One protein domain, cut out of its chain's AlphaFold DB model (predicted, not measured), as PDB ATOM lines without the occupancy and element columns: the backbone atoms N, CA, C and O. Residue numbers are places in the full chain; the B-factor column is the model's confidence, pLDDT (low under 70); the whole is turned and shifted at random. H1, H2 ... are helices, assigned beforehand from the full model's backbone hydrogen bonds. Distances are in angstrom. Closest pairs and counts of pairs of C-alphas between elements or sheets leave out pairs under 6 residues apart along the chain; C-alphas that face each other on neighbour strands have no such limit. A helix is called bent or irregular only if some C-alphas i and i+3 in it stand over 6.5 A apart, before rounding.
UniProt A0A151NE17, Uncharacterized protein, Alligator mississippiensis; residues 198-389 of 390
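What this domain is: This is residues 198 to 389 of the 390 residues of an uncharacterized protein of Alligator mississippiensis (UniProt A0A151NE17). Two rows of helices stand side by side as a two-layer stack: H2, H4, H6 and H8 make one row, H3, H5 and H7 the other, with the short H1 beside H3 at one end. The chain goes back and forth between the rows, and past H8 residues 376 to 389, with H9, stick out at the other end. The printed part has 192 residues with nine named helices, H1 to H9 in chain order, and no named strand; its class is all helix. H2 to H8 form an up and down bundle, each helix running against the one before it. The whole is compact, with a radius of gyration of the C-alphas of 17.8 A, yet elongated, spanning 60 by 37 by 25 A.

Where its parts are: Find C-alpha 198 at (-2.667, 41.299, -56.958), where H1 begins, residues 198 to 201. H2 follows with residues 206 to 225, 29.2 A long, then H3 with 232 to 252, 30.0 A. H4, the longest, runs from 255 to 278 over 34.5 A with a kink of 30 degrees near residue 262; it is irregular, C-alphas 256 and 259 being 8.7 A apart. H5, residues 282 to 296, is irregular too, with 7.1 A between C-alphas 291 and 294. H6 is 301 to 320, 28.7 A; H7 is 333 to 344; H8 is 350 to 370, 30.5 A. H9, residues 376 to 387, ends at C-alpha 387 at (19.653, 47.051, -3.332).

How they stand to each other: Start at the hub, H3, which touches H1, H2, H4, H5 and H6. Its residues 241 to 245 alone touch H1, closest at the C-alphas of Ala 241 and Glu 201, 6.3 A. Look next at H2 and H4, which touch at a shallow tilt of 25 degrees, the same way, closest at the C-alphas of Arg 221 and Leu 271, 5.9 A. H5 and H6 are a hairpin, with the C-alphas of Ile 296 and Arg 304 closest at 4.2 A. H6 and H8 touch, closest at the C-alphas of Thr 312 and Ser 359, 5.0 A. H7 and H8 are a hairpin too, closest at the C-alphas of Leu 341 and Ala 356, 5.4 A. H9 touches no helix. Every O i to N i+4 pair is within hydrogen-bond range in H3, H8 and H9, but 14 of 16 in H2, 18 of 20 in H4, 7 of 11 in H5, 15 of 16 in H6 and 7 of 8 in H7; H1 is too short for such a pair.

The domain as a whole: The two C-alphas farthest apart, those of Pro 204 and Glu 388, are 60.8 A apart. The printed part has no cut, and its one long link is H6 to H7, residues 321 to 332. Check the B-factor column: the mean pLDDT of the printed part is 85.4, and residues 204 to 208, 228, 252 to 256, 327 to 329 and 377 to 389 are under 70.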
ATOM      1  N   GLU A 198      -2.305  42.393 -56.035       91.31
ATOM      2  CA  GLU A 198      -2.667  41.299 -56.958       91.31
ATOM      3  C   GLU A 198      -1.458  40.388 -57.258       91.31
ATOM      4  O   GLU A 198      -1.578  39.161 -57.205       91.31
ATOM      5  N   LEU A 199      -0.275  40.967 -57.510       89.81
ATOM      6  CA  LEU A 199       0.963  40.211 -57.737       89.81
ATOM      7  C   LEU A 199       1.412  39.436 -56.496       89.81
ATOM      8  O   LEU A 199       1.814  38.282 -56.618       89.81
ATOM      9  N   MET A 200       1.335  40.039 -55.305       88.94
ATOM     10  CA  MET A 200       1.722  39.402 -54.040       88.94
ATOM     11  C   MET A 200       0.780  38.256 -53.653       88.94
ATOM     12  O   MET A 200       1.220  37.228 -53.133       88.94
ATOM     13  N   GLU A 201      -0.518  38.388 -53.917       88.56
ATOM     14  CA  GLU A 201      -1.483  37.319 -53.663       88.56
ATOM     15  C   GLU A 201      -1.263  36.118 -54.586       88.56
ATOM     16  O   GLU A 201      -1.281  34.977 -54.113       88.56
ATOM     17  N   ASN A 202      -0.968  36.376 -55.861       85.38
ATOM     18  CA  ASN A 202      -0.903  35.374 -56.926       85.38
ATOM     19  C   ASN A 202       0.528  35.002 -57.350       85.38
ATOM     20  O   ASN A 202       0.737  34.546 -58.474       85.38
ATOM     21  N   ILE A 203       1.503  35.187 -56.453       75.12
ATOM     22  CA  ILE A 203       2.919  34.872 -56.681       75.12
ATOM     23  C   ILE A 203       3.089  33.471 -57.325       75.12
ATOM     24  O   ILE A 203       2.688  32.476 -56.708       75.12
ATOM     25  N   PRO A 204       3.705  33.368 -58.523       66.00
ATOM     26  CA  PRO A 204       4.062  32.094 -59.144       66.00
ATOM     27  C   PRO A 204       5.246  31.404 -58.431       66.00
ATOM     28  O   PRO A 204       5.735  31.868 -57.405       66.00
ATOM     29  N   VAL A 205       5.662  30.257 -58.981       62.28
ATOM     30  CA  VAL A 205       6.668  29.282 -58.496       62.28
ATOM     31  C   VAL A 205       7.794  29.856 -57.612       62.28
ATOM     32  O   VAL A 205       8.335  30.928 -57.865       62.28
ATOM     33  N   GLU A 206       8.222  29.070 -56.617       63.78
ATOM     34  CA  GLU A 206       9.223  29.357 -55.570       63.78
ATOM     35  C   GLU A 206      10.481  30.152 -55.985       63.78
ATOM     36  O   GLU A 206      11.048  30.855 -55.146       63.78
ATOM     37  N   ALA A 207      10.937  30.057 -57.238       58.44
ATOM     38  CA  ALA A 207      12.052  30.855 -57.747       58.44
ATOM     39  C   ALA A 207      11.667  32.338 -57.925       58.44
ATOM     40  O   ALA A 207      12.291  33.210 -57.315       58.44
ATOM     41  N   ASP A 208      10.601  32.606 -58.684       65.75
ATOM     42  CA  ASP A 208      10.084  33.952 -58.962       65.75
ATOM     43  C   ASP A 208       9.547  34.609 -57.687       65.75
ATOM     44  O   ASP A 208       9.730  35.808 -57.460       65.75
ATOM     45  N   ARG A 209       8.957  33.799 -56.799       70.06
ATOM     46  CA  ARG A 209       8.442  34.207 -55.486       70.06
ATOM     47  C   ARG A 209       9.392  35.081 -54.684       70.06
ATOM     48  O   ARG A 209       8.943  36.023 -54.029       70.06
ATOM     49  N   ARG A 210      10.688  34.769 -54.712       72.94
ATOM     50  CA  ARG A 210      11.683  35.499 -53.923       72.94
ATOM     51  C   ARG A 210      11.933  36.900 -54.465       72.94
ATOM     52  O   ARG A 210      11.975  37.846 -53.677       72.94
ATOM     53  N   ASN A 211      12.025  37.019 -55.786       79.62
ATOM     54  CA  ASN A 211      12.223  38.285 -56.482       79.62
ATOM     55  C   ASN A 211      10.964  39.152 -56.389       79.62
ATOM     56  O   ASN A 211      11.050  40.294 -55.952       79.62
ATOM     57  N   ILE A 212       9.792  38.601 -56.723       83.56
ATOM     58  CA  ILE A 212       8.519  39.337 -56.716       83.56
ATOM     59  C   ILE A 212       8.227  39.896 -55.322       83.56
ATOM     60  O   ILE A 212       7.913  41.071 -55.203       83.56
ATOM     61  N   LEU A 213       8.390  39.110 -54.252       84.81
ATOM     62  CA  LEU A 213       8.130  39.602 -52.895       84.81
ATOM     63  C   LEU A 213       9.091  40.730 -52.474       84.81
ATOM     64  O   LEU A 213       8.654  41.706 -51.857       84.81
ATOM     65  N   ALA A 214      10.381  40.614 -52.812       84.62
ATOM     66  CA  ALA A 214      11.374  41.648 -52.520       84.62
ATOM     67  C   ALA A 214      11.079  42.936 -53.308       84.62
ATOM     68  O   ALA A 214      10.898  43.993 -52.705       84.62
ATOM     69  N   TYR A 215      10.920  42.836 -54.633       89.19
ATOM     70  CA  TYR A 215      10.610  43.977 -55.495       89.19
ATOM     71  C   TYR A 215       9.255  44.617 -55.183       89.19
ATOM     72  O   TYR A 215       9.154  45.838 -55.238       89.19
ATOM     73  N   SER A 216       8.233  43.845 -54.795       91.12
ATOM     74  CA  SER A 216       6.964  44.393 -54.308       91.12
ATOM     75  C   SER A 216       7.188  45.233 -53.058       91.12
ATOM     76  O   SER A 216       6.772  46.388 -53.016       91.12
ATOM     77  N   THR A 217       7.894  44.690 -52.061       88.50
ATOM     78  CA  THR A 217       8.153  45.393 -50.796       88.50
ATOM     79  C   THR A 217       8.960  46.674 -51.016       88.50
ATOM     80  O   THR A 217       8.615  47.718 -50.460       88.50
ATOM     81  N   ASP A 218       9.978  46.630 -51.879       88.88
ATOM     82  CA  ASP A 218      10.752  47.809 -52.263       88.88
ATOM     83  C   ASP A 218       9.924  48.825 -53.068       88.88
ATOM     84  O   ASP A 218      10.018  50.023 -52.795       88.88
ATOM     85  N   ALA A 219       9.070  48.391 -54.000       92.19
ATOM     86  CA  ALA A 219       8.192  49.281 -54.762       92.19
ATOM     87  C   ALA A 219       7.202  50.019 -53.844       92.19
ATOM     88  O   ALA A 219       7.085  51.241 -53.916       92.19
ATOM     89  N   ILE A 220       6.550  49.310 -52.915       91.00
ATOM     90  CA  ILE A 220       5.642  49.917 -51.926       91.00
ATOM     91  C   ILE A 220       6.396  50.893 -51.012       91.00
ATOM     92  O   ILE A 220       5.885  51.967 -50.684       91.00
ATOM     93  N   ARG A 221       7.614  50.534 -50.590       87.19
ATOM     94  CA  ARG A 221       8.475  51.386 -49.760       87.19
ATOM     95  C   ARG A 221       8.822  52.690 -50.483       87.19
ATOM     96  O   ARG A 221       8.674  53.748 -49.880       87.19
ATOM     97  N   SER A 222       9.203  52.629 -51.758       87.94
ATOM     98  CA  SER A 222       9.477  53.818 -52.579       87.94
ATOM     99  C   SER A 222       8.222  54.669 -52.816       87.94
ATOM    100  O   SER A 222       8.277  55.888 -52.688       87.94
ATOM    101  N   LEU A 223       7.055  54.055 -53.046       88.12
ATOM    102  CA  LEU A 223       5.783  54.791 -53.124       88.12
ATOM    103  C   LEU A 223       5.387  55.434 -51.776       88.12
ATOM    104  O   LEU A 223       4.740  56.479 -51.753       88.12
ATOM    105  N   SER A 224       5.802  54.848 -50.646       81.00
ATOM    106  CA  SER A 224       5.587  55.394 -49.295       81.00
ATOM    107  C   SER A 224       6.408  56.653 -49.017       81.00
ATOM    108  O   SER A 224       5.897  57.574 -48.376       81.00
ATOM    109  N   ASP A 225       7.630  56.738 -49.549       74.88
ATOM    110  CA  ASP A 225       8.458  57.949 -49.491       74.88
ATOM    111  C   ASP A 225       7.787  59.153 -50.194       74.88
ATOM    112  O   ASP A 225       7.917  60.290 -49.736       74.88
ATOM    113  N   LEU A 226       6.947  58.908 -51.209       73.25
ATOM    114  CA  LEU A 226       6.161  59.924 -51.929       73.25
ATOM    115  C   LEU A 226       4.854  60.349 -51.213       73.25
ATOM    116  O   LEU A 226       3.978  60.952 -51.827       73.25
ATOM    117  N   LYS A 227       4.707  60.075 -49.907       73.06
ATOM    118  CA  LYS A 227       3.469  60.272 -49.113       73.06
ATOM    119  C   LYS A 227       2.288  59.448 -49.639       73.06
ATOM    120  O   LYS A 227       1.237  59.957 -50.049       73.06
ATOM    121  N   LEU A 228       2.442  58.131 -49.552       69.50
ATOM    122  CA  LEU A 228       1.354  57.191 -49.785       69.50
ATOM    123  C   LEU A 228       0.199  57.446 -48.800       69.50
ATOM    124  O   LEU A 228       0.336  57.278 -47.590       69.50
ATOM    125  N   SER A 229      -0.949  57.851 -49.341       79.44
ATOM    126  CA  SER A 229      -2.222  57.933 -48.628       79.44
ATOM    127  C   SER A 229      -3.131  56.892 -49.262       79.44
ATOM    128  O   SER A 229      -3.533  57.051 -50.417       79.44
ATOM    129  N   LEU A 230      -3.363  55.792 -48.547       85.44
ATOM    130  CA  LEU A 230      -4.241  54.706 -48.972       85.44
ATOM    131  C   LEU A 230      -5.586  54.805 -48.253       85.44
ATOM    132  O   LEU A 230      -5.673  55.287 -47.123       85.44
ATOM    133  N   GLU A 231      -6.631  54.269 -48.878       90.56
ATOM    134  CA  GLU A 231      -7.849  53.939 -48.145       90.56
ATOM    135  C   GLU A 231      -7.542  52.839 -47.103       90.56
ATOM    136  O   GLU A 231      -6.828  51.886 -47.435       90.56
ATOM    137  N   PRO A 232      -8.095  52.899 -45.871       89.88
ATOM    138  CA  PRO A 232      -7.836  51.896 -44.833       89.88
ATOM    139  C   PRO A 232      -8.089  50.442 -45.263       89.88
ATOM    140  O   PRO A 232      -7.401  49.536 -44.797       89.88
ATOM    141  N   ALA A 233      -9.042  50.208 -46.173       93.38
ATOM    142  CA  ALA A 233      -9.313  48.881 -46.724       93.38
ATOM    143  C   ALA A 233      -8.142  48.349 -47.574       93.38
ATOM    144  O   ALA A 233      -7.709  47.214 -47.368       93.38
ATOM    145  N   LEU A 234      -7.604  49.176 -48.478       92.88
ATOM    146  CA  LEU A 234      -6.462  48.826 -49.329       92.88
ATOM    147  C   LEU A 234      -5.176  48.694 -48.507       92.88
ATOM    148  O   LEU A 234      -4.402  47.769 -48.732       92.88
ATOM    149  N   GLU A 235      -4.973  49.557 -47.508       92.38
ATOM    150  CA  GLU A 235      -3.848  49.425 -46.578       92.38
ATOM    151  C   GLU A 235      -3.912  48.110 -45.791       92.38
ATOM    152  O   GLU A 235      -2.940  47.360 -45.770       92.38
ATOM    153  N   SER A 236      -5.061  47.777 -45.195       93.06
ATOM    154  CA  SER A 236      -5.239  46.519 -44.457       93.06
ATOM    155  C   SER A 236      -5.073  45.288 -45.360       93.06
ATOM    156  O   SER A 236      -4.536  44.260 -44.941       93.06
ATOM    157  N   HIS A 237      -5.507  45.370 -46.621       94.38
ATOM    158  CA  HIS A 237      -5.290  44.314 -47.612       94.38
ATOM    159  C   HIS A 237      -3.804  44.138 -47.931       94.38
ATOM    160  O   HIS A 237      -3.283  43.026 -47.838       94.38
ATOM    161  N   LEU A 238      -3.109  45.240 -48.198       93.56
ATOM    162  CA  LEU A 238      -1.678  45.264 -48.450       93.56
ATOM    163  C   LEU A 238      -0.858  44.734 -47.264       93.56
ATOM    164  O   LEU A 238       0.004  43.878 -47.457       93.56
ATOM    165  N   LEU A 239      -1.140  45.188 -46.040       93.31
ATOM    166  CA  LEU A 239      -0.467  44.712 -44.828       93.31
ATOM    167  C   LEU A 239      -0.663  43.203 -44.644       93.31
ATOM    168  O   LEU A 239       0.308  42.483 -44.412       93.31
ATOM    169  N   ARG A 240      -1.893  42.701 -44.829       94.06
ATOM    170  CA  ARG A 240      -2.198  41.262 -44.788       94.06
ATOM    171  C   ARG A 240      -1.378  40.483 -45.818       94.06
ATOM    172  O   ARG A 240      -0.723  39.516 -45.440       94.06
ATOM    173  N   ALA A 241      -1.372  40.919 -47.079       92.50
ATOM    174  CA  ALA A 241      -0.633  40.259 -48.153       92.50
ATOM    175  C   ALA A 241       0.888  40.279 -47.904       92.50
ATOM    176  O   ALA A 241       1.550  39.251 -48.039       92.50
ATOM    177  N   ALA A 242       1.444  41.418 -47.479       91.50
ATOM    178  CA  ALA A 242       2.864  41.560 -47.164       91.50
ATOM    179  C   ALA A 242       3.304  40.648 -46.016       91.50
ATOM    180  O   ALA A 242       4.310  39.947 -46.142       91.50
ATOM    181  N   ILE A 243       2.540  40.616 -44.922       91.94
ATOM    182  CA  ILE A 243       2.840  39.784 -43.755       91.94
ATOM    183  C   ILE A 243       2.692  38.302 -44.119       91.94
ATOM    184  O   ILE A 243       3.654  37.550 -43.980       91.94
ATOM    185  N   GLU A 244       1.549  37.875 -44.663       90.44
ATOM    186  CA  GLU A 244       1.293  36.464 -44.989       90.44
ATOM    187  C   GLU A 244       2.347  35.888 -45.946       90.44
ATOM    188  O   GLU A 244       2.940  34.839 -45.676       90.44
ATOM    189  N   LYS A 245       2.632  36.581 -47.054       87.56
ATOM    190  CA  LYS A 245       3.545  36.063 -48.082       87.56
ATOM    191  C   LYS A 245       4.991  36.037 -47.599       87.56
ATOM    192  O   LYS A 245       5.701  35.087 -47.938       87.56
ATOM    193  N   SER A 246       5.391  36.999 -46.761       86.56
ATOM    194  CA  SER A 246       6.708  37.025 -46.108       86.56
ATOM    195  C   SER A 246       6.867  35.922 -45.073       86.56
ATOM    196  O   SER A 246       7.877  35.225 -45.102       86.56
ATOM    197  N   PHE A 247       5.878  35.697 -44.206       87.69
ATOM    198  CA  PHE A 247       5.930  34.612 -43.222       87.69
ATOM    199  C   PHE A 247       6.049  33.258 -43.906       87.69
ATOM    200  O   PHE A 247       6.959  32.489 -43.599       87.69
ATOM    201  N   LEU A 248       5.195  33.000 -44.900       85.31
ATOM    202  CA  LEU A 248       5.271  31.770 -45.678       85.31
ATOM    203  C   LEU A 248       6.618  31.655 -46.422       85.31
ATOM    204  O   LEU A 248       7.171  30.565 -46.492       85.31
ATOM    205  N   ALA A 249       7.179  32.746 -46.964       80.44
ATOM    206  CA  ALA A 249       8.483  32.704 -47.638       80.44
ATOM    207  C   ALA A 249       9.624  32.368 -46.660       80.44
ATOM    208  O   ALA A 249      10.421  31.473 -46.932       80.44
ATOM    209  N   ILE A 250       9.660  33.022 -45.497       79.06
ATOM    210  CA  ILE A 250      10.669  32.799 -44.451       79.06
ATOM    211  C   ILE A 250      10.571  31.376 -43.879       79.06
ATOM    212  O   ILE A 250      11.606  30.749 -43.653       79.06
ATOM    213  N   GLY A 251       9.353  30.848 -43.697       72.38
ATOM    214  CA  GLY A 251       9.105  29.484 -43.212       72.38
ATOM    215  C   GLY A 251       9.443  28.375 -44.219       72.38
ATOM    216  O   GLY A 251       9.800  27.271 -43.815       72.38
ATOM    217  N   HIS A 252       9.379  28.651 -45.529       67.81
ATOM    218  CA  HIS A 252       9.845  27.713 -46.560       67.81
ATOM    219  C   HIS A 252      11.363  27.759 -46.782       67.81
ATOM    220  O   HIS A 252      11.955  26.757 -47.195       67.81
ATOM    221  N   GLU A 253      12.011  28.896 -46.527       64.00
ATOM    222  CA  GLU A 253      13.453  29.037 -46.713       64.00
ATOM    223  C   GLU A 253      14.205  28.250 -45.619       64.00
ATOM    224  O   GLU A 253      14.172  28.581 -44.436       64.00
ATOM    225  N   SER A 254      14.888  27.167 -46.004       55.38
ATOM    226  CA  SER A 254      15.621  26.323 -45.047       55.38
ATOM    227  C   SER A 254      16.753  27.081 -44.331       55.38
ATOM    228  O   SER A 254      17.297  28.052 -44.860       55.38
ATOM    229  N   HIS A 255      17.227  26.556 -43.191       56.75
ATOM    230  CA  HIS A 255      18.368  27.098 -42.425       56.75
ATOM    231  C   HIS A 255      19.667  27.325 -43.233       56.75
ATOM    232  O   HIS A 255      20.601  27.935 -42.718       56.75
ATOM    233  N   ARG A 256      19.760  26.849 -44.484       52.75
ATOM    234  CA  ARG A 256      20.878  27.141 -45.396       52.75
ATOM    235  C   ARG A 256      20.917  28.582 -45.910       52.75
ATOM    236  O   ARG A 256      21.966  28.974 -46.408       52.75
ATOM    237  N   ASN A 257      19.838  29.362 -45.805       70.06
ATOM    238  CA  ASN A 257      19.777  30.708 -46.383       70.06
ATOM    239  C   ASN A 257      19.349  31.786 -45.369       70.06
ATOM    240  O   ASN A 257      18.434  32.580 -45.588       70.06
ATOM    241  N   GLN A 258      20.055  31.817 -44.234       76.94
ATOM    242  CA  GLN A 258      19.851  32.793 -43.153       76.94
ATOM    243  C   GLN A 258      19.982  34.254 -43.620       76.94
ATOM    244  O   GLN A 258      19.363  35.141 -43.034       76.94
ATOM    245  N   VAL A 259      20.764  34.508 -44.678       79.19
ATOM    246  CA  VAL A 259      20.910  35.838 -45.289       79.19
ATOM    247  C   VAL A 259      19.578  36.301 -45.879       79.19
ATOM    248  O   VAL A 259      19.109  37.376 -45.521       79.19
ATOM    249  N   MET A 260      18.914  35.472 -46.695       76.19
ATOM    250  CA  MET A 260      17.600  35.817 -47.252       76.19
ATOM    251  C   MET A 260      16.515  35.910 -46.177       76.19
ATOM    252  O   MET A 260      15.697  36.825 -46.226       76.19
ATOM    253  N   GLN A 261      16.522  35.033 -45.166       78.50
ATOM    254  CA  GLN A 261      15.587  35.155 -44.037       78.50
ATOM    255  C   GLN A 261      15.749  36.492 -43.299       78.50
ATOM    256  O   GLN A 261      14.754  37.146 -42.990       78.50
ATOM    257  N   ARG A 262      16.993  36.930 -43.045       84.56
ATOM    258  CA  ARG A 262      17.277  38.248 -42.457       84.56
ATOM    259  C   ARG A 262      16.772  39.375 -43.362       84.56
ATOM    260  O   ARG A 262      16.082  40.261 -42.870       84.56
ATOM    261  N   LEU A 263      17.051  39.292 -44.661       82.62
ATOM    262  CA  LEU A 263      16.640  40.284 -45.652       82.62
ATOM    263  C   LEU A 263      15.110  40.461 -45.693       82.62
ATOM    264  O   LEU A 263      14.625  41.586 -45.649       82.62
ATOM    265  N   TYR A 264      14.325  39.374 -45.687       82.69
ATOM    266  CA  TYR A 264      12.856  39.465 -45.640       82.69
ATOM    267  C   TYR A 264      12.322  40.047 -44.327       82.69
ATOM    268  O   TYR A 264      11.338  40.786 -44.349       82.69
ATOM    269  N   VAL A 265      12.965  39.753 -43.190       88.81
ATOM    270  CA  VAL A 265      12.632  40.384 -41.901       88.81
ATOM    271  C   VAL A 265      12.882  41.890 -41.956       88.81
ATOM    272  O   VAL A 265      12.012  42.660 -41.558       88.81
ATOM    273  N   GLU A 266      14.034  42.313 -42.479       88.88
ATOM    274  CA  GLU A 266      14.403  43.726 -42.620       88.88
ATOM    275  C   GLU A 266      13.472  44.465 -43.594       88.88
ATOM    276  O   GLU A 266      13.004  45.558 -43.276       88.88
ATOM    277  N   TYR A 267      13.117  43.846 -44.725       86.38
ATOM    278  CA  TYR A 267      12.155  44.391 -45.685       86.38
ATOM    279  C   TYR A 267      10.755  44.567 -45.092       86.38
ATOM    280  O   TYR A 267      10.196  45.666 -45.159       86.38
ATOM    281  N   LEU A 268      10.188  43.519 -44.480       90.56
ATOM    282  CA  LEU A 268       8.850  43.594 -43.894       90.56
ATOM    283  C   LEU A 268       8.821  44.569 -42.709       90.56
ATOM    284  O   LEU A 268       7.940  45.421 -42.643       90.56
ATOM    285  N   GLN A 269       9.797  44.505 -41.798       93.25
ATOM    286  CA  GLN A 269       9.879  45.452 -40.685       93.25
ATOM    287  C   GLN A 269      10.046  46.892 -41.193       93.25
ATOM    288  O   GLN A 269       9.365  47.790 -40.703       93.25
ATOM    289  N   GLY A 270      10.889  47.116 -42.206       91.12
ATOM    290  CA  GLY A 270      11.072  48.419 -42.842       91.12
ATOM    291  C   GLY A 270       9.770  48.978 -43.413       91.12
ATOM    292  O   GLY A 270       9.432  50.130 -43.138       91.12
ATOM    293  N   LEU A 271       9.001  48.157 -44.136       90.94
ATOM    294  CA  LEU A 271       7.687  48.521 -44.672       90.94
ATOM    295  C   LEU A 271       6.702  48.931 -43.562       90.94
ATOM    296  O   LEU A 271       6.069  49.983 -43.650       90.94
ATOM    297  N   LEU A 272       6.606  48.139 -42.494       93.50
ATOM    298  CA  LEU A 272       5.719  48.414 -41.356       93.50
ATOM    299  C   LEU A 272       6.119  49.695 -40.613       93.50
ATOM    300  O   LEU A 272       5.263  50.508 -40.263       93.50
ATOM    301  N   CYS A 273       7.423  49.916 -40.435       93.19
ATOM    302  CA  CYS A 273       7.954  51.159 -39.890       93.19
ATOM    303  C   CYS A 273       7.622  52.364 -40.786       93.19
ATOM    304  O   CYS A 273       7.295  53.421 -40.251       93.19
ATOM    305  N   ARG A 274       7.623  52.231 -42.124       89.44
ATOM    306  CA  ARG A 274       7.156  53.313 -43.017       89.44
ATOM    307  C   ARG A 274       5.677  53.628 -42.806       89.44
ATOM    308  O   ARG A 274       5.358  54.793 -42.593       89.44
ATOM    309  N   PHE A 275       4.803  52.620 -42.767       89.44
ATOM    310  CA  PHE A 275       3.378  52.835 -42.483       89.44
ATOM    311  C   PHE A 275       3.143  53.527 -41.138       89.44
ATOM    312  O   PHE A 275       2.312  54.432 -41.055       89.44
ATOM    313  N   LEU A 276       3.884  53.144 -40.093       91.88
ATOM    314  CA  LEU A 276       3.790  53.810 -38.796       91.88
ATOM    315  C   LEU A 276       4.326  55.250 -38.839       91.88
ATOM    316  O   LEU A 276       3.717  56.139 -38.252       91.88
ATOM    317  N   PHE A 277       5.428  55.495 -39.552       90.25
ATOM    318  CA  PHE A 277       6.019  56.825 -39.716       90.25
ATOM    319  C   PHE A 277       5.089  57.807 -40.445       90.25
ATOM    320  O   PHE A 277       5.058  58.985 -40.101       90.25
ATOM    321  N   SER A 278       4.298  57.337 -41.415       86.31
ATOM    322  CA  SER A 278       3.337  58.174 -42.147       86.31
ATOM    323  C   SER A 278       2.186  58.708 -41.282       86.31
ATOM    324  O   SER A 278       1.594  59.723 -41.644       86.31
ATOM    325  N   ALA A 279       1.852  58.041 -40.170       88.00
ATOM    326  CA  ALA A 279       0.804  58.464 -39.234       88.00
ATOM    327  C   ALA A 279       1.092  57.961 -37.796       88.00
ATOM    328  O   ALA A 279       0.419  57.032 -37.326       88.00
ATOM    329  N   PRO A 280       2.091  58.531 -37.088       91.00
ATOM    330  CA  PRO A 280       2.566  58.003 -35.809       91.00
ATOM    331  C   PRO A 280       1.485  58.125 -34.734       91.00
ATOM    332  O   PRO A 280       1.195  59.207 -34.236       91.00
ATOM    333  N   SER A 281       0.842  57.015 -34.386       91.75
ATOM    334  CA  SER A 281      -0.270  56.993 -33.433       91.75
ATOM    335  C   SER A 281      -0.461  55.598 -32.842       91.75
ATOM    336  O   SER A 281      -0.058  54.596 -33.442       91.75
ATOM    337  N   LEU A 282      -1.123  55.512 -31.682       92.31
ATOM    338  CA  LEU A 282      -1.518  54.216 -31.118       92.31
ATOM    339  C   LEU A 282      -2.472  53.462 -32.045       92.31
ATOM    340  O   LEU A 282      -2.300  52.263 -32.216       92.31
ATOM    341  N   GLY A 283      -3.425  54.152 -32.682       91.69
ATOM    342  CA  GLY A 283      -4.334  53.535 -33.652       91.69
ATOM    343  C   GLY A 283      -3.596  52.885 -34.827       91.69
ATOM    344  O   GLY A 283      -3.918  51.762 -35.207       91.69
ATOM    345  N   LYS A 284      -2.554  53.538 -35.358       92.12
ATOM    346  CA  LYS A 284      -1.723  52.978 -36.436       92.12
ATOM    347  C   LYS A 284      -0.875  51.796 -35.967       92.12
ATOM    348  O   LYS A 284      -0.815  50.782 -36.657       92.12
ATOM    349  N   LEU A 285      -0.257  51.905 -34.788       94.25
ATOM    350  CA  LEU A 285       0.518  50.819 -34.180       94.25
ATOM    351  C   LEU A 285      -0.361  49.589 -33.897       94.25
ATOM    352  O   LEU A 285       0.048  48.466 -34.181       94.25
ATOM    353  N   TYR A 286      -1.574  49.809 -33.385       93.44
ATOM    354  CA  TYR A 286      -2.545  48.756 -33.110       93.44
ATOM    355  C   TYR A 286      -3.088  48.114 -34.400       93.44
ATOM    356  O   TYR A 286      -3.129  46.892 -34.494       93.44
ATOM    357  N   SER A 287      -3.397  48.904 -35.436       92.50
ATOM    358  CA  SER A 287      -3.770  48.390 -36.767       92.50
ATOM    359  C   SER A 287      -2.701  47.444 -37.336       92.50
ATOM    360  O   SER A 287      -3.008  46.343 -37.789       92.50
ATOM    361  N   ILE A 288      -1.416  47.813 -37.228       94.31
ATOM    362  CA  ILE A 288      -0.304  46.924 -37.601       94.31
ATOM    363  C   ILE A 288      -0.296  45.656 -36.729       94.31
ATOM    364  O   ILE A 288      -0.155  44.556 -37.261       94.31
ATOM    365  N   TRP A 289      -0.466  45.790 -35.410       94.50
ATOM    366  CA  TRP A 289      -0.515  44.666 -34.469       94.50
ATOM    367  C   TRP A 289      -1.621  43.645 -34.784       94.50
ATOM    368  O   TRP A 289      -1.359  42.441 -34.715       94.50
ATOM    369  N   GLU A 290      -2.824  44.078 -35.178       94.25
ATOM    370  CA  GLU A 290      -3.931  43.161 -35.497       94.25
ATOM    371  C   GLU A 290      -3.546  42.151 -36.583       94.25
ATOM    372  O   GLU A 290      -3.873  40.968 -36.473       94.25
ATOM    373  N   HIS A 291      -2.763  42.573 -37.579       94.06
ATOM    374  CA  HIS A 291      -2.261  41.690 -38.632       94.06
ATOM    375  C   HIS A 291      -1.210  40.665 -38.157       94.06
ATOM    376  O   HIS A 291      -0.988  39.666 -38.842       94.06
ATOM    377  N   PHE A 292      -0.588  40.874 -36.991       92.31
ATOM    378  CA  PHE A 292       0.358  39.936 -36.372       92.31
ATOM    379  C   PHE A 292      -0.286  38.980 -35.365       92.31
ATOM    380  O   PHE A 292       0.267  37.899 -35.170       92.31
ATOM    381  N   SER A 293      -1.430  39.332 -34.766       88.50
ATOM    382  CA  SER A 293      -2.125  38.547 -33.721       88.50
ATOM    383  C   SER A 293      -2.197  37.038 -34.027       88.50
ATOM    384  O   SER A 293      -1.689  36.211 -33.271       88.50
ATOM    385  N   PHE A 294      -2.701  36.677 -35.209       90.50
ATOM    386  CA  PHE A 294      -2.773  35.297 -35.700       90.50
ATOM    387  C   PHE A 294      -1.412  34.573 -35.722       90.50
ATOM    388  O   PHE A 294      -1.316  33.394 -35.376       90.50
ATOM    389  N   TRP A 295      -0.348  35.270 -36.125       91.56
ATOM    390  CA  TRP A 295       0.991  34.698 -36.278       91.56
ATOM    391  C   TRP A 295       1.738  34.548 -34.955       91.56
ATOM    392  O   TRP A 295       2.541  33.630 -34.820       91.56
ATOM    393  N   ILE A 296       1.473  35.411 -33.972       92.12
ATOM    394  CA  ILE A 296       2.058  35.294 -32.630       92.12
ATOM    395  C   ILE A 296       1.296  34.311 -31.733       92.12
ATOM    396  O   ILE A 296       1.873  33.809 -30.778       92.12
ATOM    397  N   GLU A 297       0.040  33.982 -32.044       91.56
ATOM    398  CA  GLU A 297      -0.767  33.000 -31.296       91.56
ATOM    399  C   GLU A 297      -0.718  31.577 -31.886       91.56
ATOM    400  O   GLU A 297      -1.235  30.629 -31.292       91.56
ATOM    401  N   THR A 298      -0.073  31.389 -33.042       89.94
ATOM    402  CA  THR A 298       0.010  30.082 -33.713       89.94
ATOM    403  C   THR A 298       0.772  29.026 -32.885       89.94
ATOM    404  O   THR A 298       1.744  29.353 -32.197       89.94
ATOM    405  N   PRO A 299       0.415  27.725 -32.956       88.88
ATOM    406  CA  PRO A 299       1.161  26.663 -32.270       88.88
ATOM    407  C   PRO A 299       2.624  26.509 -32.722       88.88
ATOM    408  O   PRO A 299       3.444  26.002 -31.952       88.88
ATOM    409  N   ASP A 300       2.971  26.962 -33.928       90.44
ATOM    410  CA  ASP A 300       4.335  26.903 -34.465       90.44
ATOM    411  C   ASP A 300       5.249  27.960 -33.818       90.44
ATOM    412  O   ASP A 300       5.042  29.166 -33.963       90.44
ATOM    413  N   SER A 301       6.286  27.513 -33.106       90.44
ATOM    414  CA  SER A 301       7.223  28.410 -32.425       90.44
ATOM    415  C   SER A 301       8.054  29.277 -33.370       90.44
ATOM    416  O   SER A 301       8.415  30.377 -32.970       90.44
ATOM    417  N   GLN A 302       8.346  28.831 -34.600       89.06
ATOM    418  CA  GLN A 302       9.134  29.619 -35.555       89.06
ATOM    419  C   GLN A 302       8.333  30.824 -36.051       89.06
ATOM    420  O   GLN A 302       8.852  31.939 -36.086       89.06
ATOM    421  N   TYR A 303       7.049  30.629 -36.367       90.69
ATOM    422  CA  TYR A 303       6.168  31.736 -36.739       90.69
ATOM    423  C   TYR A 303       5.880  32.673 -35.557       90.69
ATOM    424  O   TYR A 303       5.916  33.890 -35.751       90.69
ATOM    425  N   ARG A 304       5.697  32.149 -34.331       93.19
ATOM    426  CA  ARG A 304       5.577  33.010 -33.137       93.19
ATOM    427  C   ARG A 304       6.825  33.853 -32.905       93.19
ATOM    428  O   ARG A 304       6.713  35.055 -32.689       93.19
ATOM    429  N   GLU A 305       8.007  33.243 -32.961       93.06
ATOM    430  CA  GLU A 305       9.292  33.929 -32.787       93.06
ATOM    431  C   GLU A 305       9.509  35.001 -33.855       93.06
ATOM    432  O   GLU A 305       9.850  36.137 -33.522       93.06
ATOM    433  N   LEU A 306       9.238  34.675 -35.119       92.56
ATOM    434  CA  LEU A 306       9.319  35.609 -36.237       92.56
ATOM    435  C   LEU A 306       8.382  36.811 -36.051       92.56
ATOM    436  O   LEU A 306       8.815  37.957 -36.186       92.56
ATOM    437  N   GLY A 307       7.117  36.565 -35.699       94.06
ATOM    438  CA  GLY A 307       6.144  37.627 -35.458       94.06
ATOM    439  C   GLY A 307       6.485  38.481 -34.250       94.06
ATOM    440  O   GLY A 307       6.471  39.706 -34.356       94.06
ATOM    441  N   MET A 308       6.889  37.858 -33.142       95.00
ATOM    442  CA  MET A 308       7.291  38.577 -31.937       95.00
ATOM    443  C   MET A 308       8.548  39.428 -32.185       95.00
ATOM    444  O   MET A 308       8.613  40.572 -31.734       95.00
ATOM    445  N   LYS A 309       9.516  38.928 -32.965       95.06
ATOM    446  CA  LYS A 309      10.712  39.677 -33.380       95.06
ATOM    447  C   LYS A 309      10.354  40.927 -34.187       95.06
ATOM    448  O   LYS A 309      10.793  42.021 -33.835       95.06
ATOM    449  N   ILE A 310       9.557  40.772 -35.248       95.50
ATOM    450  CA  ILE A 310       9.185  41.883 -36.139       95.50
ATOM    451  C   ILE A 310       8.368  42.928 -35.374       95.50
ATOM    452  O   ILE A 310       8.689  44.114 -35.433       95.50
ATOM    453  N   ILE A 311       7.358  42.508 -34.603       95.75
ATOM    454  CA  ILE A 311       6.490  43.447 -33.885       95.75
ATOM    455  C   ILE A 311       7.234  44.162 -32.748       95.75
ATOM    456  O   ILE A 311       7.048  45.364 -32.576       95.75
ATOM    457  N   THR A 312       8.173  43.495 -32.062       96.56
ATOM    458  CA  THR A 312       9.092  44.160 -31.115       96.56
ATOM    459  C   THR A 312       9.911  45.241 -31.813       96.56
ATOM    460  O   THR A 312      10.073  46.331 -31.269       96.56
ATOM    461  N   GLY A 313      10.389  44.970 -33.032       96.62
ATOM    462  CA  GLY A 313      11.093  45.945 -33.863       96.62
ATOM    463  C   GLY A 313      10.237  47.162 -34.231       96.62
ATOM    464  O   GLY A 313      10.713  48.292 -34.131       96.62
ATOM    465  N   VAL A 314       8.965  46.954 -34.584       97.06
ATOM    466  CA  VAL A 314       8.011  48.038 -34.890       97.06
ATOM    467  C   VAL A 314       7.666  48.861 -33.640       97.06
ATOM    468  O   VAL A 314       7.660  50.088 -33.708       97.06
ATOM    469  N   ILE A 315       7.449  48.233 -32.477       96.75
ATOM    470  CA  ILE A 315       7.184  48.951 -31.214       96.75
ATOM    471  C   ILE A 315       8.442  49.715 -30.748       96.75
ATOM    472  O   ILE A 315       8.347  50.857 -30.301       96.75
ATOM    473  N   ALA A 316       9.640  49.142 -30.901       96.94
ATOM    474  CA  ALA A 316      10.897  49.834 -30.605       96.94
ATOM    475  C   ALA A 316      11.163  51.017 -31.560       96.94
ATOM    476  O   ALA A 316      11.745  52.024 -31.157       96.94
ATOM    477  N   PHE A 317      10.717  50.928 -32.817       96.12
ATOM    478  CA  PHE A 317      10.715  52.058 -33.747       96.12
ATOM    479  C   PHE A 317       9.682  53.122 -33.346       96.12
ATOM    480  O   PHE A 317      10.004  54.307 -33.350       96.12
ATOM    481  N   ALA A 318       8.489  52.726 -32.890       95.25
ATOM    482  CA  ALA A 318       7.468  53.643 -32.377       95.25
ATOM    483  C   ALA A 318       7.993  54.543 -31.238       95.25
ATOM    484  O   ALA A 318       7.716  55.741 -31.219       95.25
ATOM    485  N   VAL A 319       8.823  53.997 -30.339       93.88
ATOM    486  CA  VAL A 319       9.491  54.759 -29.262       93.88
ATOM    487  C   VAL A 319      10.410  55.867 -29.807       93.88
ATOM    488  O   VAL A 319      10.524  56.933 -29.203       93.88
ATOM    489  N   GLN A 320      11.028  55.675 -30.975       93.50
ATOM    490  CA  GLN A 320      11.880  56.691 -31.611       93.50
ATOM    491  C   GLN A 320      11.064  57.855 -32.202       93.50
ATOM    492  O   GLN A 320      11.604  58.939 -32.418       93.50
ATOM    493  N   LEU A 321       9.759  57.660 -32.416       91.88
ATOM    494  CA  LEU A 321       8.840  58.664 -32.955       91.88
ATOM    495  C   LEU A 321       8.115  59.477 -31.873       91.88
ATOM    496  O   LEU A 321       7.256  60.284 -32.213       91.88
ATOM    497  N   LEU A 322       8.414  59.291 -30.582       87.00
ATOM    498  CA  LEU A 322       7.530  59.760 -29.504       87.00
ATOM    499  C   LEU A 322       7.146  61.251 -29.499       87.00
ATOM    500  O   LEU A 322       5.963  61.515 -29.300       87.00
ATOM    501  N   PRO A 323       8.024  62.225 -29.814       82.75
ATOM    502  CA  PRO A 323       7.614  63.630 -29.934       82.75
ATOM    503  C   PRO A 323       6.584  63.903 -31.047       82.75
ATOM    504  O   PRO A 323       6.007  64.986 -31.091       82.75
ATOM    505  N   GLN A 324       6.406  62.953 -31.969       84.62
ATOM    506  CA  GLN A 324       5.519  63.009 -33.133       84.62
ATOM    507  C   GLN A 324       4.300  62.088 -32.980       84.62
ATOM    508  O   GLN A 324       3.427  62.110 -33.843       84.62
ATOM    509  N   PHE A 325       4.231  61.273 -31.917       85.38
ATOM    510  CA  PHE A 325       3.088  60.396 -31.680       85.38
ATOM    511  C   PHE A 325       1.852  61.241 -31.378       85.38
ATOM    512  O   PHE A 325       1.780  61.915 -30.348       85.38
ATOM    513  N   GLU A 326       0.873  61.203 -32.279       77.38
ATOM    514  CA  GLU A 326      -0.365  61.946 -32.122       77.38
ATOM    515  C   GLU A 326      -1.075  61.543 -30.824       77.38
ATOM    516  O   GLU A 326      -1.062  60.379 -30.395       77.38
ATOM    517  N   GLY A 327      -1.720  62.532 -30.200       69.00
ATOM    518  CA  GLY A 327      -2.577  62.332 -29.038       69.00
ATOM    519  C   GLY A 327      -3.795  61.497 -29.420       69.00
ATOM    520  O   GLY A 327      -4.841  62.043 -29.765       69.00
ATOM    521  N   SER A 328      -3.644  60.175 -29.384       66.62
ATOM    522  CA  SER A 328      -4.740  59.236 -29.605       66.62
ATOM    523  C   SER A 328      -5.788  59.365 -28.493       66.62
ATOM    524  O   SER A 328      -5.424  59.624 -27.343       66.62
ATOM    525  N   PRO A 329      -7.082  59.152 -28.802       66.19
ATOM    526  CA  PRO A 329      -8.073  58.891 -27.763       66.19
ATOM    527  C   PRO A 329      -7.668  57.657 -26.941       66.19
ATOM    528  O   PRO A 329      -6.885  56.832 -27.414       66.19
ATOM    529  N   ASP A 330      -8.218  57.508 -25.730       76.31
ATOM    530  CA  ASP A 330      -8.067  56.274 -24.948       76.31
ATOM    531  C   ASP A 330      -8.537  55.079 -25.797       76.31
ATOM    532  O   ASP A 330      -9.733  54.924 -26.050       76.31
ATOM    533  N   LEU A 331      -7.579  54.271 -26.259       81.94
ATOM    534  CA  LEU A 331      -7.783  53.146 -27.171       81.94
ATOM    535  C   LEU A 331      -7.678  51.843 -26.354       81.94
ATOM    536  O   LEU A 331      -6.558  51.368 -26.122       81.94
ATOM    537  N   PRO A 332      -8.794  51.308 -25.813       85.19
ATOM    538  CA  PRO A 332      -8.772  50.163 -24.897       85.19
ATOM    539  C   PRO A 332      -8.132  48.909 -25.504       85.19
ATOM    540  O   PRO A 332      -7.545  48.120 -24.769       85.19
ATOM    541  N   GLU A 333      -8.159  48.774 -26.827       89.81
ATOM    542  CA  GLU A 333      -7.570  47.685 -27.606       89.81
ATOM    543  C   GLU A 333      -6.032  47.616 -27.457       89.81
ATOM    544  O   GLU A 333      -5.422  46.548 -27.536       89.81
ATOM    545  N   VAL A 334      -5.373  48.734 -27.120       90.50
ATOM    546  CA  VAL A 334      -3.940  48.739 -26.753       90.50
ATOM    547  C   VAL A 334      -3.706  48.052 -25.401       90.50
ATOM    548  O   VAL A 334      -2.628  47.511 -25.149       90.50
ATOM    549  N   GLY A 335      -4.727  48.012 -24.542       90.81
ATOM    550  CA  GLY A 335      -4.756  47.168 -23.351       90.81
ATOM    551  C   GLY A 335      -4.770  45.677 -23.694       90.81
ATOM    552  O   GLY A 335      -4.049  44.914 -23.052       90.81
ATOM    553  N   ASP A 336      -5.500  45.271 -24.737       91.06
ATOM    554  CA  ASP A 336      -5.532  43.881 -25.213       91.06
ATOM    555  C   ASP A 336      -4.194  43.479 -25.856       91.06
ATOM    556  O   ASP A 336      -3.659  42.408 -25.558       91.06
ATOM    557  N   MET A 337      -3.580  44.375 -26.640       93.56
ATOM    558  CA  MET A 337      -2.200  44.228 -27.128       93.56
ATOM    559  C   MET A 337      -1.206  44.045 -25.967       93.56
ATOM    560  O   MET A 337      -0.405  43.107 -25.973       93.56
ATOM    561  N   ALA A 338      -1.270  44.898 -24.939       93.56
ATOM    562  CA  ALA A 338      -0.413  44.790 -23.757       93.56
ATOM    563  C   ALA A 338      -0.655  43.491 -22.966       93.56
ATOM    564  O   ALA A 338       0.298  42.891 -22.464       93.56
ATOM    565  N   ALA A 339      -1.908  43.035 -22.873       93.56
ATOM    566  CA  ALA A 339      -2.269  41.782 -22.217       93.56
ATOM    567  C   ALA A 339      -1.712  40.567 -22.973       93.56
ATOM    568  O   ALA A 339      -1.071  39.719 -22.352       93.56
ATOM    569  N   CYS A 340      -1.877  40.514 -24.300       93.38
ATOM    570  CA  CYS A 340      -1.338  39.444 -25.140       93.38
ATOM    571  C   CYS A 340       0.191  39.383 -25.057       93.38
ATOM    572  O   CYS A 340       0.741  38.327 -24.751       93.38
ATOM    573  N   LEU A 341       0.884  40.517 -25.212       95.56
ATOM    574  CA  LEU A 341       2.334  40.602 -24.993       95.56
ATOM    575  C   LEU A 341       2.736  40.117 -23.586       95.56
ATOM    576  O   LEU A 341       3.737  39.419 -23.428       95.56
ATOM    577  N   GLY A 342       1.932  40.431 -22.567       95.62
ATOM    578  CA  GLY A 342       2.120  39.969 -21.193       95.62
ATOM    579  C   GLY A 342       2.057  38.445 -21.022       95.62
ATOM    580  O   GLY A 342       2.794  37.907 -20.193       95.62
ATOM    581  N   LEU A 343       1.242  37.735 -21.813       94.56
ATOM    582  CA  LEU A 343       1.174  36.265 -21.791       94.56
ATOM    583  C   LEU A 343       2.491  35.625 -22.259       94.56
ATOM    584  O   LEU A 343       2.925  34.624 -21.689       94.56
ATOM    585  N   PHE A 344       3.165  36.235 -23.237       95.50
ATOM    586  CA  PHE A 344       4.414  35.724 -23.809       95.50
ATOM    587  C   PHE A 344       5.669  36.027 -22.974       95.50
ATOM    588  O   PHE A 344       6.721  35.454 -23.244       95.50
ATOM    589  N   ILE A 345       5.586  36.845 -21.913       96.44
ATOM    590  CA  ILE A 345       6.729  37.149 -21.018       96.44
ATOM    591  C   ILE A 345       7.374  35.884 -20.426       96.44
ATOM    592  O   ILE A 345       8.565  35.900 -20.121       96.44
ATOM    593  N   ASN A 346       6.621  34.791 -20.283       93.81
ATOM    594  CA  ASN A 346       7.115  33.499 -19.796       93.81
ATOM    595  C   ASN A 346       6.924  32.371 -20.836       93.81
ATOM    596  O   ASN A 346       6.696  31.225 -20.449       93.81
ATOM    597  N   ASP A 347       6.962  32.685 -22.140       95.81
ATOM    598  CA  ASP A 347       6.963  31.658 -23.195       95.81
ATOM    599  C   ASP A 347       8.173  30.710 -23.007       95.81
ATOM    600  O   ASP A 347       9.264  31.180 -22.671       95.81
ATOM    601  N   PRO A 348       8.014  29.382 -23.190       93.62
ATOM    602  CA  PRO A 348       9.112  28.419 -23.064       93.62
ATOM    603  C   PRO A 348      10.267  28.636 -24.058       93.62
ATOM    604  O   PRO A 348      11.345  28.075 -23.858       93.62
ATOM    605  N   VAL A 349      10.066  29.414 -25.125       95.12
ATOM    606  CA  VAL A 349      11.116  29.845 -26.049       95.12
ATOM    607  C   VAL A 349      11.684  31.184 -25.565       95.12
ATOM    608  O   VAL A 349      11.026  32.223 -25.638       95.12
ATOM    609  N   GLU A 350      12.933  31.178 -25.090       96.44
ATOM    610  CA  GLU A 350      13.553  32.350 -24.443       96.44
ATOM    611  C   GLU A 350      13.617  33.590 -25.352       96.44
ATOM    612  O   GLU A 350      13.484  34.710 -24.862       96.44
ATOM    613  N   SER A 351      13.764  33.431 -26.671       96.00
ATOM    614  CA  SER A 351      13.718  34.559 -27.611       96.00
ATOM    615  C   SER A 351      12.331  35.210 -27.661       96.00
ATOM    616  O   SER A 351      12.248  36.433 -27.553       96.00
ATOM    617  N   ILE A 352      11.247  34.423 -27.712       96.81
ATOM    618  CA  ILE A 352       9.862  34.924 -27.612       96.81
ATOM    619  C   ILE A 352       9.666  35.660 -26.282       96.81
ATOM    620  O   ILE A 352       9.195  36.796 -26.282       96.81
ATOM    621  N   SER A 353      10.096  35.060 -25.167       97.31
ATOM    622  CA  SER A 353      10.058  35.687 -23.838       97.31
ATOM    623  C   SER A 353      10.823  37.017 -23.798       97.31
ATOM    624  O   SER A 353      10.315  38.025 -23.297       97.31
ATOM    625  N   CYS A 354      12.023  37.067 -24.379       97.62
ATOM    626  CA  CYS A 354      12.841  38.272 -24.455       97.62
ATOM    627  C   CYS A 354      12.173  39.378 -25.285       97.62
ATOM    628  O   CYS A 354      12.044  40.511 -24.811       97.62
ATOM    629  N   TYR A 355      11.678  39.041 -26.478       97.62
ATOM    630  CA  TYR A 355      10.954  39.959 -27.353       97.62
ATOM    631  C   TYR A 355       9.663  40.482 -26.701       97.62
ATOM    632  O   TYR A 355       9.413  41.686 -26.719       97.62
ATOM    633  N   ALA A 356       8.893  39.623 -26.027       97.38
ATOM    634  CA  ALA A 356       7.693  40.012 -25.287       97.38
ATOM    635  C   ALA A 356       8.004  40.991 -24.139       97.38
ATOM    636  O   ALA A 356       7.358  42.034 -24.022       97.38
ATOM    637  N   ARG A 357       9.044  40.718 -23.332       97.56
ATOM    638  CA  ARG A 357       9.521  41.637 -22.276       97.56
ATOM    639  C   ARG A 357       9.930  42.998 -22.854       97.56
ATOM    640  O   ARG A 357       9.555  44.027 -22.294       97.56
ATOM    641  N   GLY A 358      10.647  43.004 -23.981       96.50
ATOM    642  CA  GLY A 358      11.009  44.224 -24.709       96.50
ATOM    643  C   GLY A 358       9.784  44.992 -25.211       96.50
ATOM    644  O   GLY A 358       9.646  46.178 -24.931       96.50
ATOM    645  N   SER A 359       8.854  44.309 -25.878       96.88
ATOM    646  CA  SER A 359       7.608  44.888 -26.392       96.88
ATOM    647  C   SER A 359       6.753  45.530 -25.298       96.88
ATOM    648  O   SER A 359       6.310  46.663 -25.470       96.88
ATOM    649  N   VAL A 360       6.560  44.864 -24.151       96.50
ATOM    650  CA  VAL A 360       5.820  45.444 -23.011       96.50
ATOM    651  C   VAL A 360       6.541  46.665 -22.442       96.50
ATOM    652  O   VAL A 360       5.893  47.663 -22.130       96.50
ATOM    653  N   HIS A 361       7.874  46.622 -22.337       95.12
ATOM    654  CA  HIS A 361       8.664  47.767 -21.882       95.12
ATOM    655  C   HIS A 361       8.504  48.972 -22.822       95.12
ATOM    656  O   HIS A 361       8.160  50.058 -22.357       95.12
ATOM    657  N   TRP A 362       8.681  48.785 -24.132       95.94
ATOM    658  CA  TRP A 362       8.534  49.850 -25.129       95.94
ATOM    659  C   TRP A 362       7.101  50.384 -25.209       95.94
ATOM    660  O   TRP A 362       6.907  51.598 -25.215       95.94
ATOM    661  N   LEU A 363       6.088  49.513 -25.171       94.81
ATOM    662  CA  LEU A 363       4.684  49.928 -25.154       94.81
ATOM    663  C   LEU A 363       4.349  50.762 -23.906       94.81
ATOM    664  O   LEU A 363       3.663  51.779 -24.009       94.81
ATOM    665  N   ALA A 364       4.894  50.399 -22.740       92.81
ATOM    666  CA  ALA A 364       4.765  51.206 -21.528       92.81
ATOM    667  C   ALA A 364       5.418  52.593 -21.673       92.81
ATOM    668  O   ALA A 364       4.842  53.572 -21.197       92.81
ATOM    669  N   GLN A 365       6.559  52.714 -22.370       91.94
ATOM    670  CA  GLN A 365       7.160  54.026 -22.657       91.94
ATOM    671  C   GLN A 365       6.234  54.904 -23.509       91.94
ATOM    672  O   GLN A 365       6.044  56.076 -23.183       91.94
ATOM    673  N   ILE A 366       5.619  54.337 -24.555       91.75
ATOM    674  CA  ILE A 366       4.682  55.060 -25.434       91.75
ATOM    675  C   ILE A 366       3.476  55.571 -24.634       91.75
ATOM    676  O   ILE A 366       3.134  56.753 -24.697       91.75
ATOM    677  N   LEU A 367       2.876  54.700 -23.817       90.62
ATOM    678  CA  LEU A 367       1.707  55.025 -22.995       90.62
ATOM    679  C   LEU A 367       2.006  56.059 -21.896       90.62
ATOM    680  O   LEU A 367       1.156  56.897 -21.590       90.62
ATOM    681  N   LEU A 368       3.202  56.029 -21.300       88.81
ATOM    682  CA  LEU A 368       3.633  57.047 -20.336       88.81
ATOM    683  C   LEU A 368       3.899  58.389 -21.020       88.81
ATOM    684  O   LEU A 368       3.450  59.418 -20.513       88.81
ATOM    685  N   HIS A 369       4.546  58.385 -22.188       87.75
ATOM    686  CA  HIS A 369       4.824  59.605 -22.944       87.75
ATOM    687  C   HIS A 369       3.537  60.363 -23.297       87.75
ATOM    688  O   HIS A 369       3.440  61.561 -23.039       87.75
ATOM    689  N   GLN A 370       2.505  59.659 -23.778       84.94
ATOM    690  CA  GLN A 370       1.191  60.254 -24.063       84.94
ATOM    691  C   GLN A 370       0.496  60.850 -22.829       84.94
ATOM    692  O   GLN A 370      -0.345  61.738 -22.960       84.94
ATOM    693  N   ARG A 371       0.861  60.409 -21.619       84.94
ATOM    694  CA  ARG A 371       0.378  60.971 -20.345       84.94
ATOM    695  C   ARG A 371       1.262  62.103 -19.806       84.94
ATOM    696  O   ARG A 371       1.006  62.595 -18.709       84.94
ATOM    697  N   GLY A 372       2.302  62.508 -20.538       84.19
ATOM    698  CA  GLY A 372       3.307  63.469 -20.072       84.19
ATOM    699  C   GLY A 372       4.192  62.925 -18.944       84.19
ATOM    700  O   GLY A 372       4.687  63.697 -18.124       84.19
ATOM    701  N   GLN A 373       4.348  61.601 -18.865       82.31
ATOM    702  CA  GLN A 373       5.125  60.885 -17.851       82.31
ATOM    703  C   GLN A 373       6.362  60.220 -18.480       82.31
ATOM    704  O   GLN A 373       6.471  60.100 -19.699       82.31
ATOM    705  N   ASP A 374       7.298  59.768 -17.644       78.69
ATOM    706  CA  ASP A 374       8.494  59.035 -18.074       78.69
ATOM    707  C   ASP A 374       8.766  57.794 -17.200       78.69
ATOM    708  O   ASP A 374       8.086  57.549 -16.199       78.69
ATOM    709  N   MET A 375       9.753  56.989 -17.603       73.94
ATOM    710  CA  MET A 375      10.100  55.716 -16.957       73.94
ATOM    711  C   MET A 375      10.904  55.846 -15.655       73.94
ATOM    712  O   MET A 375      11.084  54.833 -14.974       73.94
ATOM    713  N   ARG A 376      11.358  57.043 -15.247       71.25
ATOM    714  CA  ARG A 376      12.301  57.190 -14.116       71.25
ATOM    715  C   ARG A 376      11.757  56.607 -12.815       71.25
ATOM    716  O   ARG A 376      12.496  55.986 -12.056       71.25
ATOM    717  N   GLY A 377      10.448  56.719 -12.585       62.12
ATOM    718  CA  GLY A 377       9.790  56.113 -11.424       62.12
ATOM    719  C   GLY A 377       9.864  54.579 -11.390       62.12
ATOM    720  O   GLY A 377       9.942  54.000 -10.308       62.12
ATOM    721  N   ALA A 378       9.876  53.909 -12.547       61.66
ATOM    722  CA  ALA A 378      10.017  52.455 -12.643       61.66
ATOM    723  C   ALA A 378      11.482  52.015 -12.477       61.66
ATOM    724  O   ALA A 378      11.761  51.079 -11.725       61.66
ATOM    725  N   GLU A 379      12.414  52.733 -13.106       64.56
ATOM    726  CA  GLU A 379      13.862  52.511 -12.990       64.56
ATOM    727  C   GLU A 379      14.337  52.666 -11.535       64.56
ATOM    728  O   GLU A 379      15.037  51.803 -11.001       64.56
ATOM    729  N   GLU A 380      13.875  53.708 -10.837       59.94
ATOM    730  CA  GLU A 380      14.149  53.904  -9.412       59.94
ATOM    731  C   GLU A 380      13.658  52.744  -8.532       59.94
ATOM    732  O   GLU A 380      14.321  52.386  -7.557       59.94
ATOM    733  N   LEU A 381      12.489  52.169  -8.835       57.59
ATOM    734  CA  LEU A 381      11.937  51.029  -8.094       57.59
ATOM    735  C   LEU A 381      12.715  49.736  -8.373       57.59
ATOM    736  O   LEU A 381      12.873  48.913  -7.469       57.59
ATOM    737  N   GLN A 382      13.231  49.566  -9.591       59.53
ATOM    738  CA  GLN A 382      14.083  48.435  -9.952       59.53
ATOM    739  C   GLN A 382      15.446  48.513  -9.247       59.53
ATOM    740  O   GLN A 382      15.865  47.527  -8.636       59.53
ATOM    741  N   CYS A 383      16.073  49.694  -9.217       58.53
ATOM    742  CA  CYS A 383      17.292  49.951  -8.444       58.53
ATOM    743  C   CYS A 383      17.097  49.690  -6.941       58.53
ATOM    744  O   CYS A 383      17.913  49.000  -6.329       58.53
ATOM    745  N   LYS A 384      15.995  50.174  -6.344       56.22
ATOM    746  CA  LYS A 384      15.669  49.920  -4.925       56.22
ATOM    747  C   LYS A 384      15.538  48.419  -4.639       56.22
ATOM    748  O   LYS A 384      16.162  47.928  -3.706       56.22
ATOM    749  N   ARG A 385      14.833  47.664  -5.492       60.53
ATOM    750  CA  ARG A 385      14.671  46.208  -5.328       60.53
ATOM    751  C   ARG A 385      15.991  45.434  -5.453       60.53
ATOM    752  O   ARG A 385      16.179  44.459  -4.737       60.53
ATOM    753  N   GLN A 386      16.906  45.855  -6.328       60.56
ATOM    754  CA  GLN A 386      18.240  45.242  -6.437       60.56
ATOM    755  C   GLN A 386      19.103  45.512  -5.192       60.56
ATOM    756  O   GLN A 386      19.805  44.613  -4.731       60.56
ATOM    757  N   MET A 387      18.999  46.711  -4.605       58.06
ATOM    758  CA  MET A 387      19.653  47.051  -3.332       58.06
ATOM    759  C   MET A 387      19.058  46.308  -2.123       58.06
ATOM    760  O   MET A 387      19.755  46.120  -1.136       58.06
ATOM    761  N   GLU A 388      17.797  45.876  -2.191       61.06
ATOM    762  CA  GLU A 388      17.132  45.058  -1.159       61.06
ATOM    763  C   GLU A 388      17.403  43.544  -1.299       61.06
ATOM    764  O   GLU A 388      17.022  42.769  -0.420       61.06
ATOM    765  N   GLN A 389      18.032  43.110  -2.398       52.16
ATOM    766  CA  GLN A 389      18.352  41.704  -2.696       52.16
ATOM    767  C   GLN A 389      19.861  41.390  -2.652       52.16
ATOM    768  O   GLN A 389      20.244  40.251  -2.931       52.16
TER     769      GLN A 389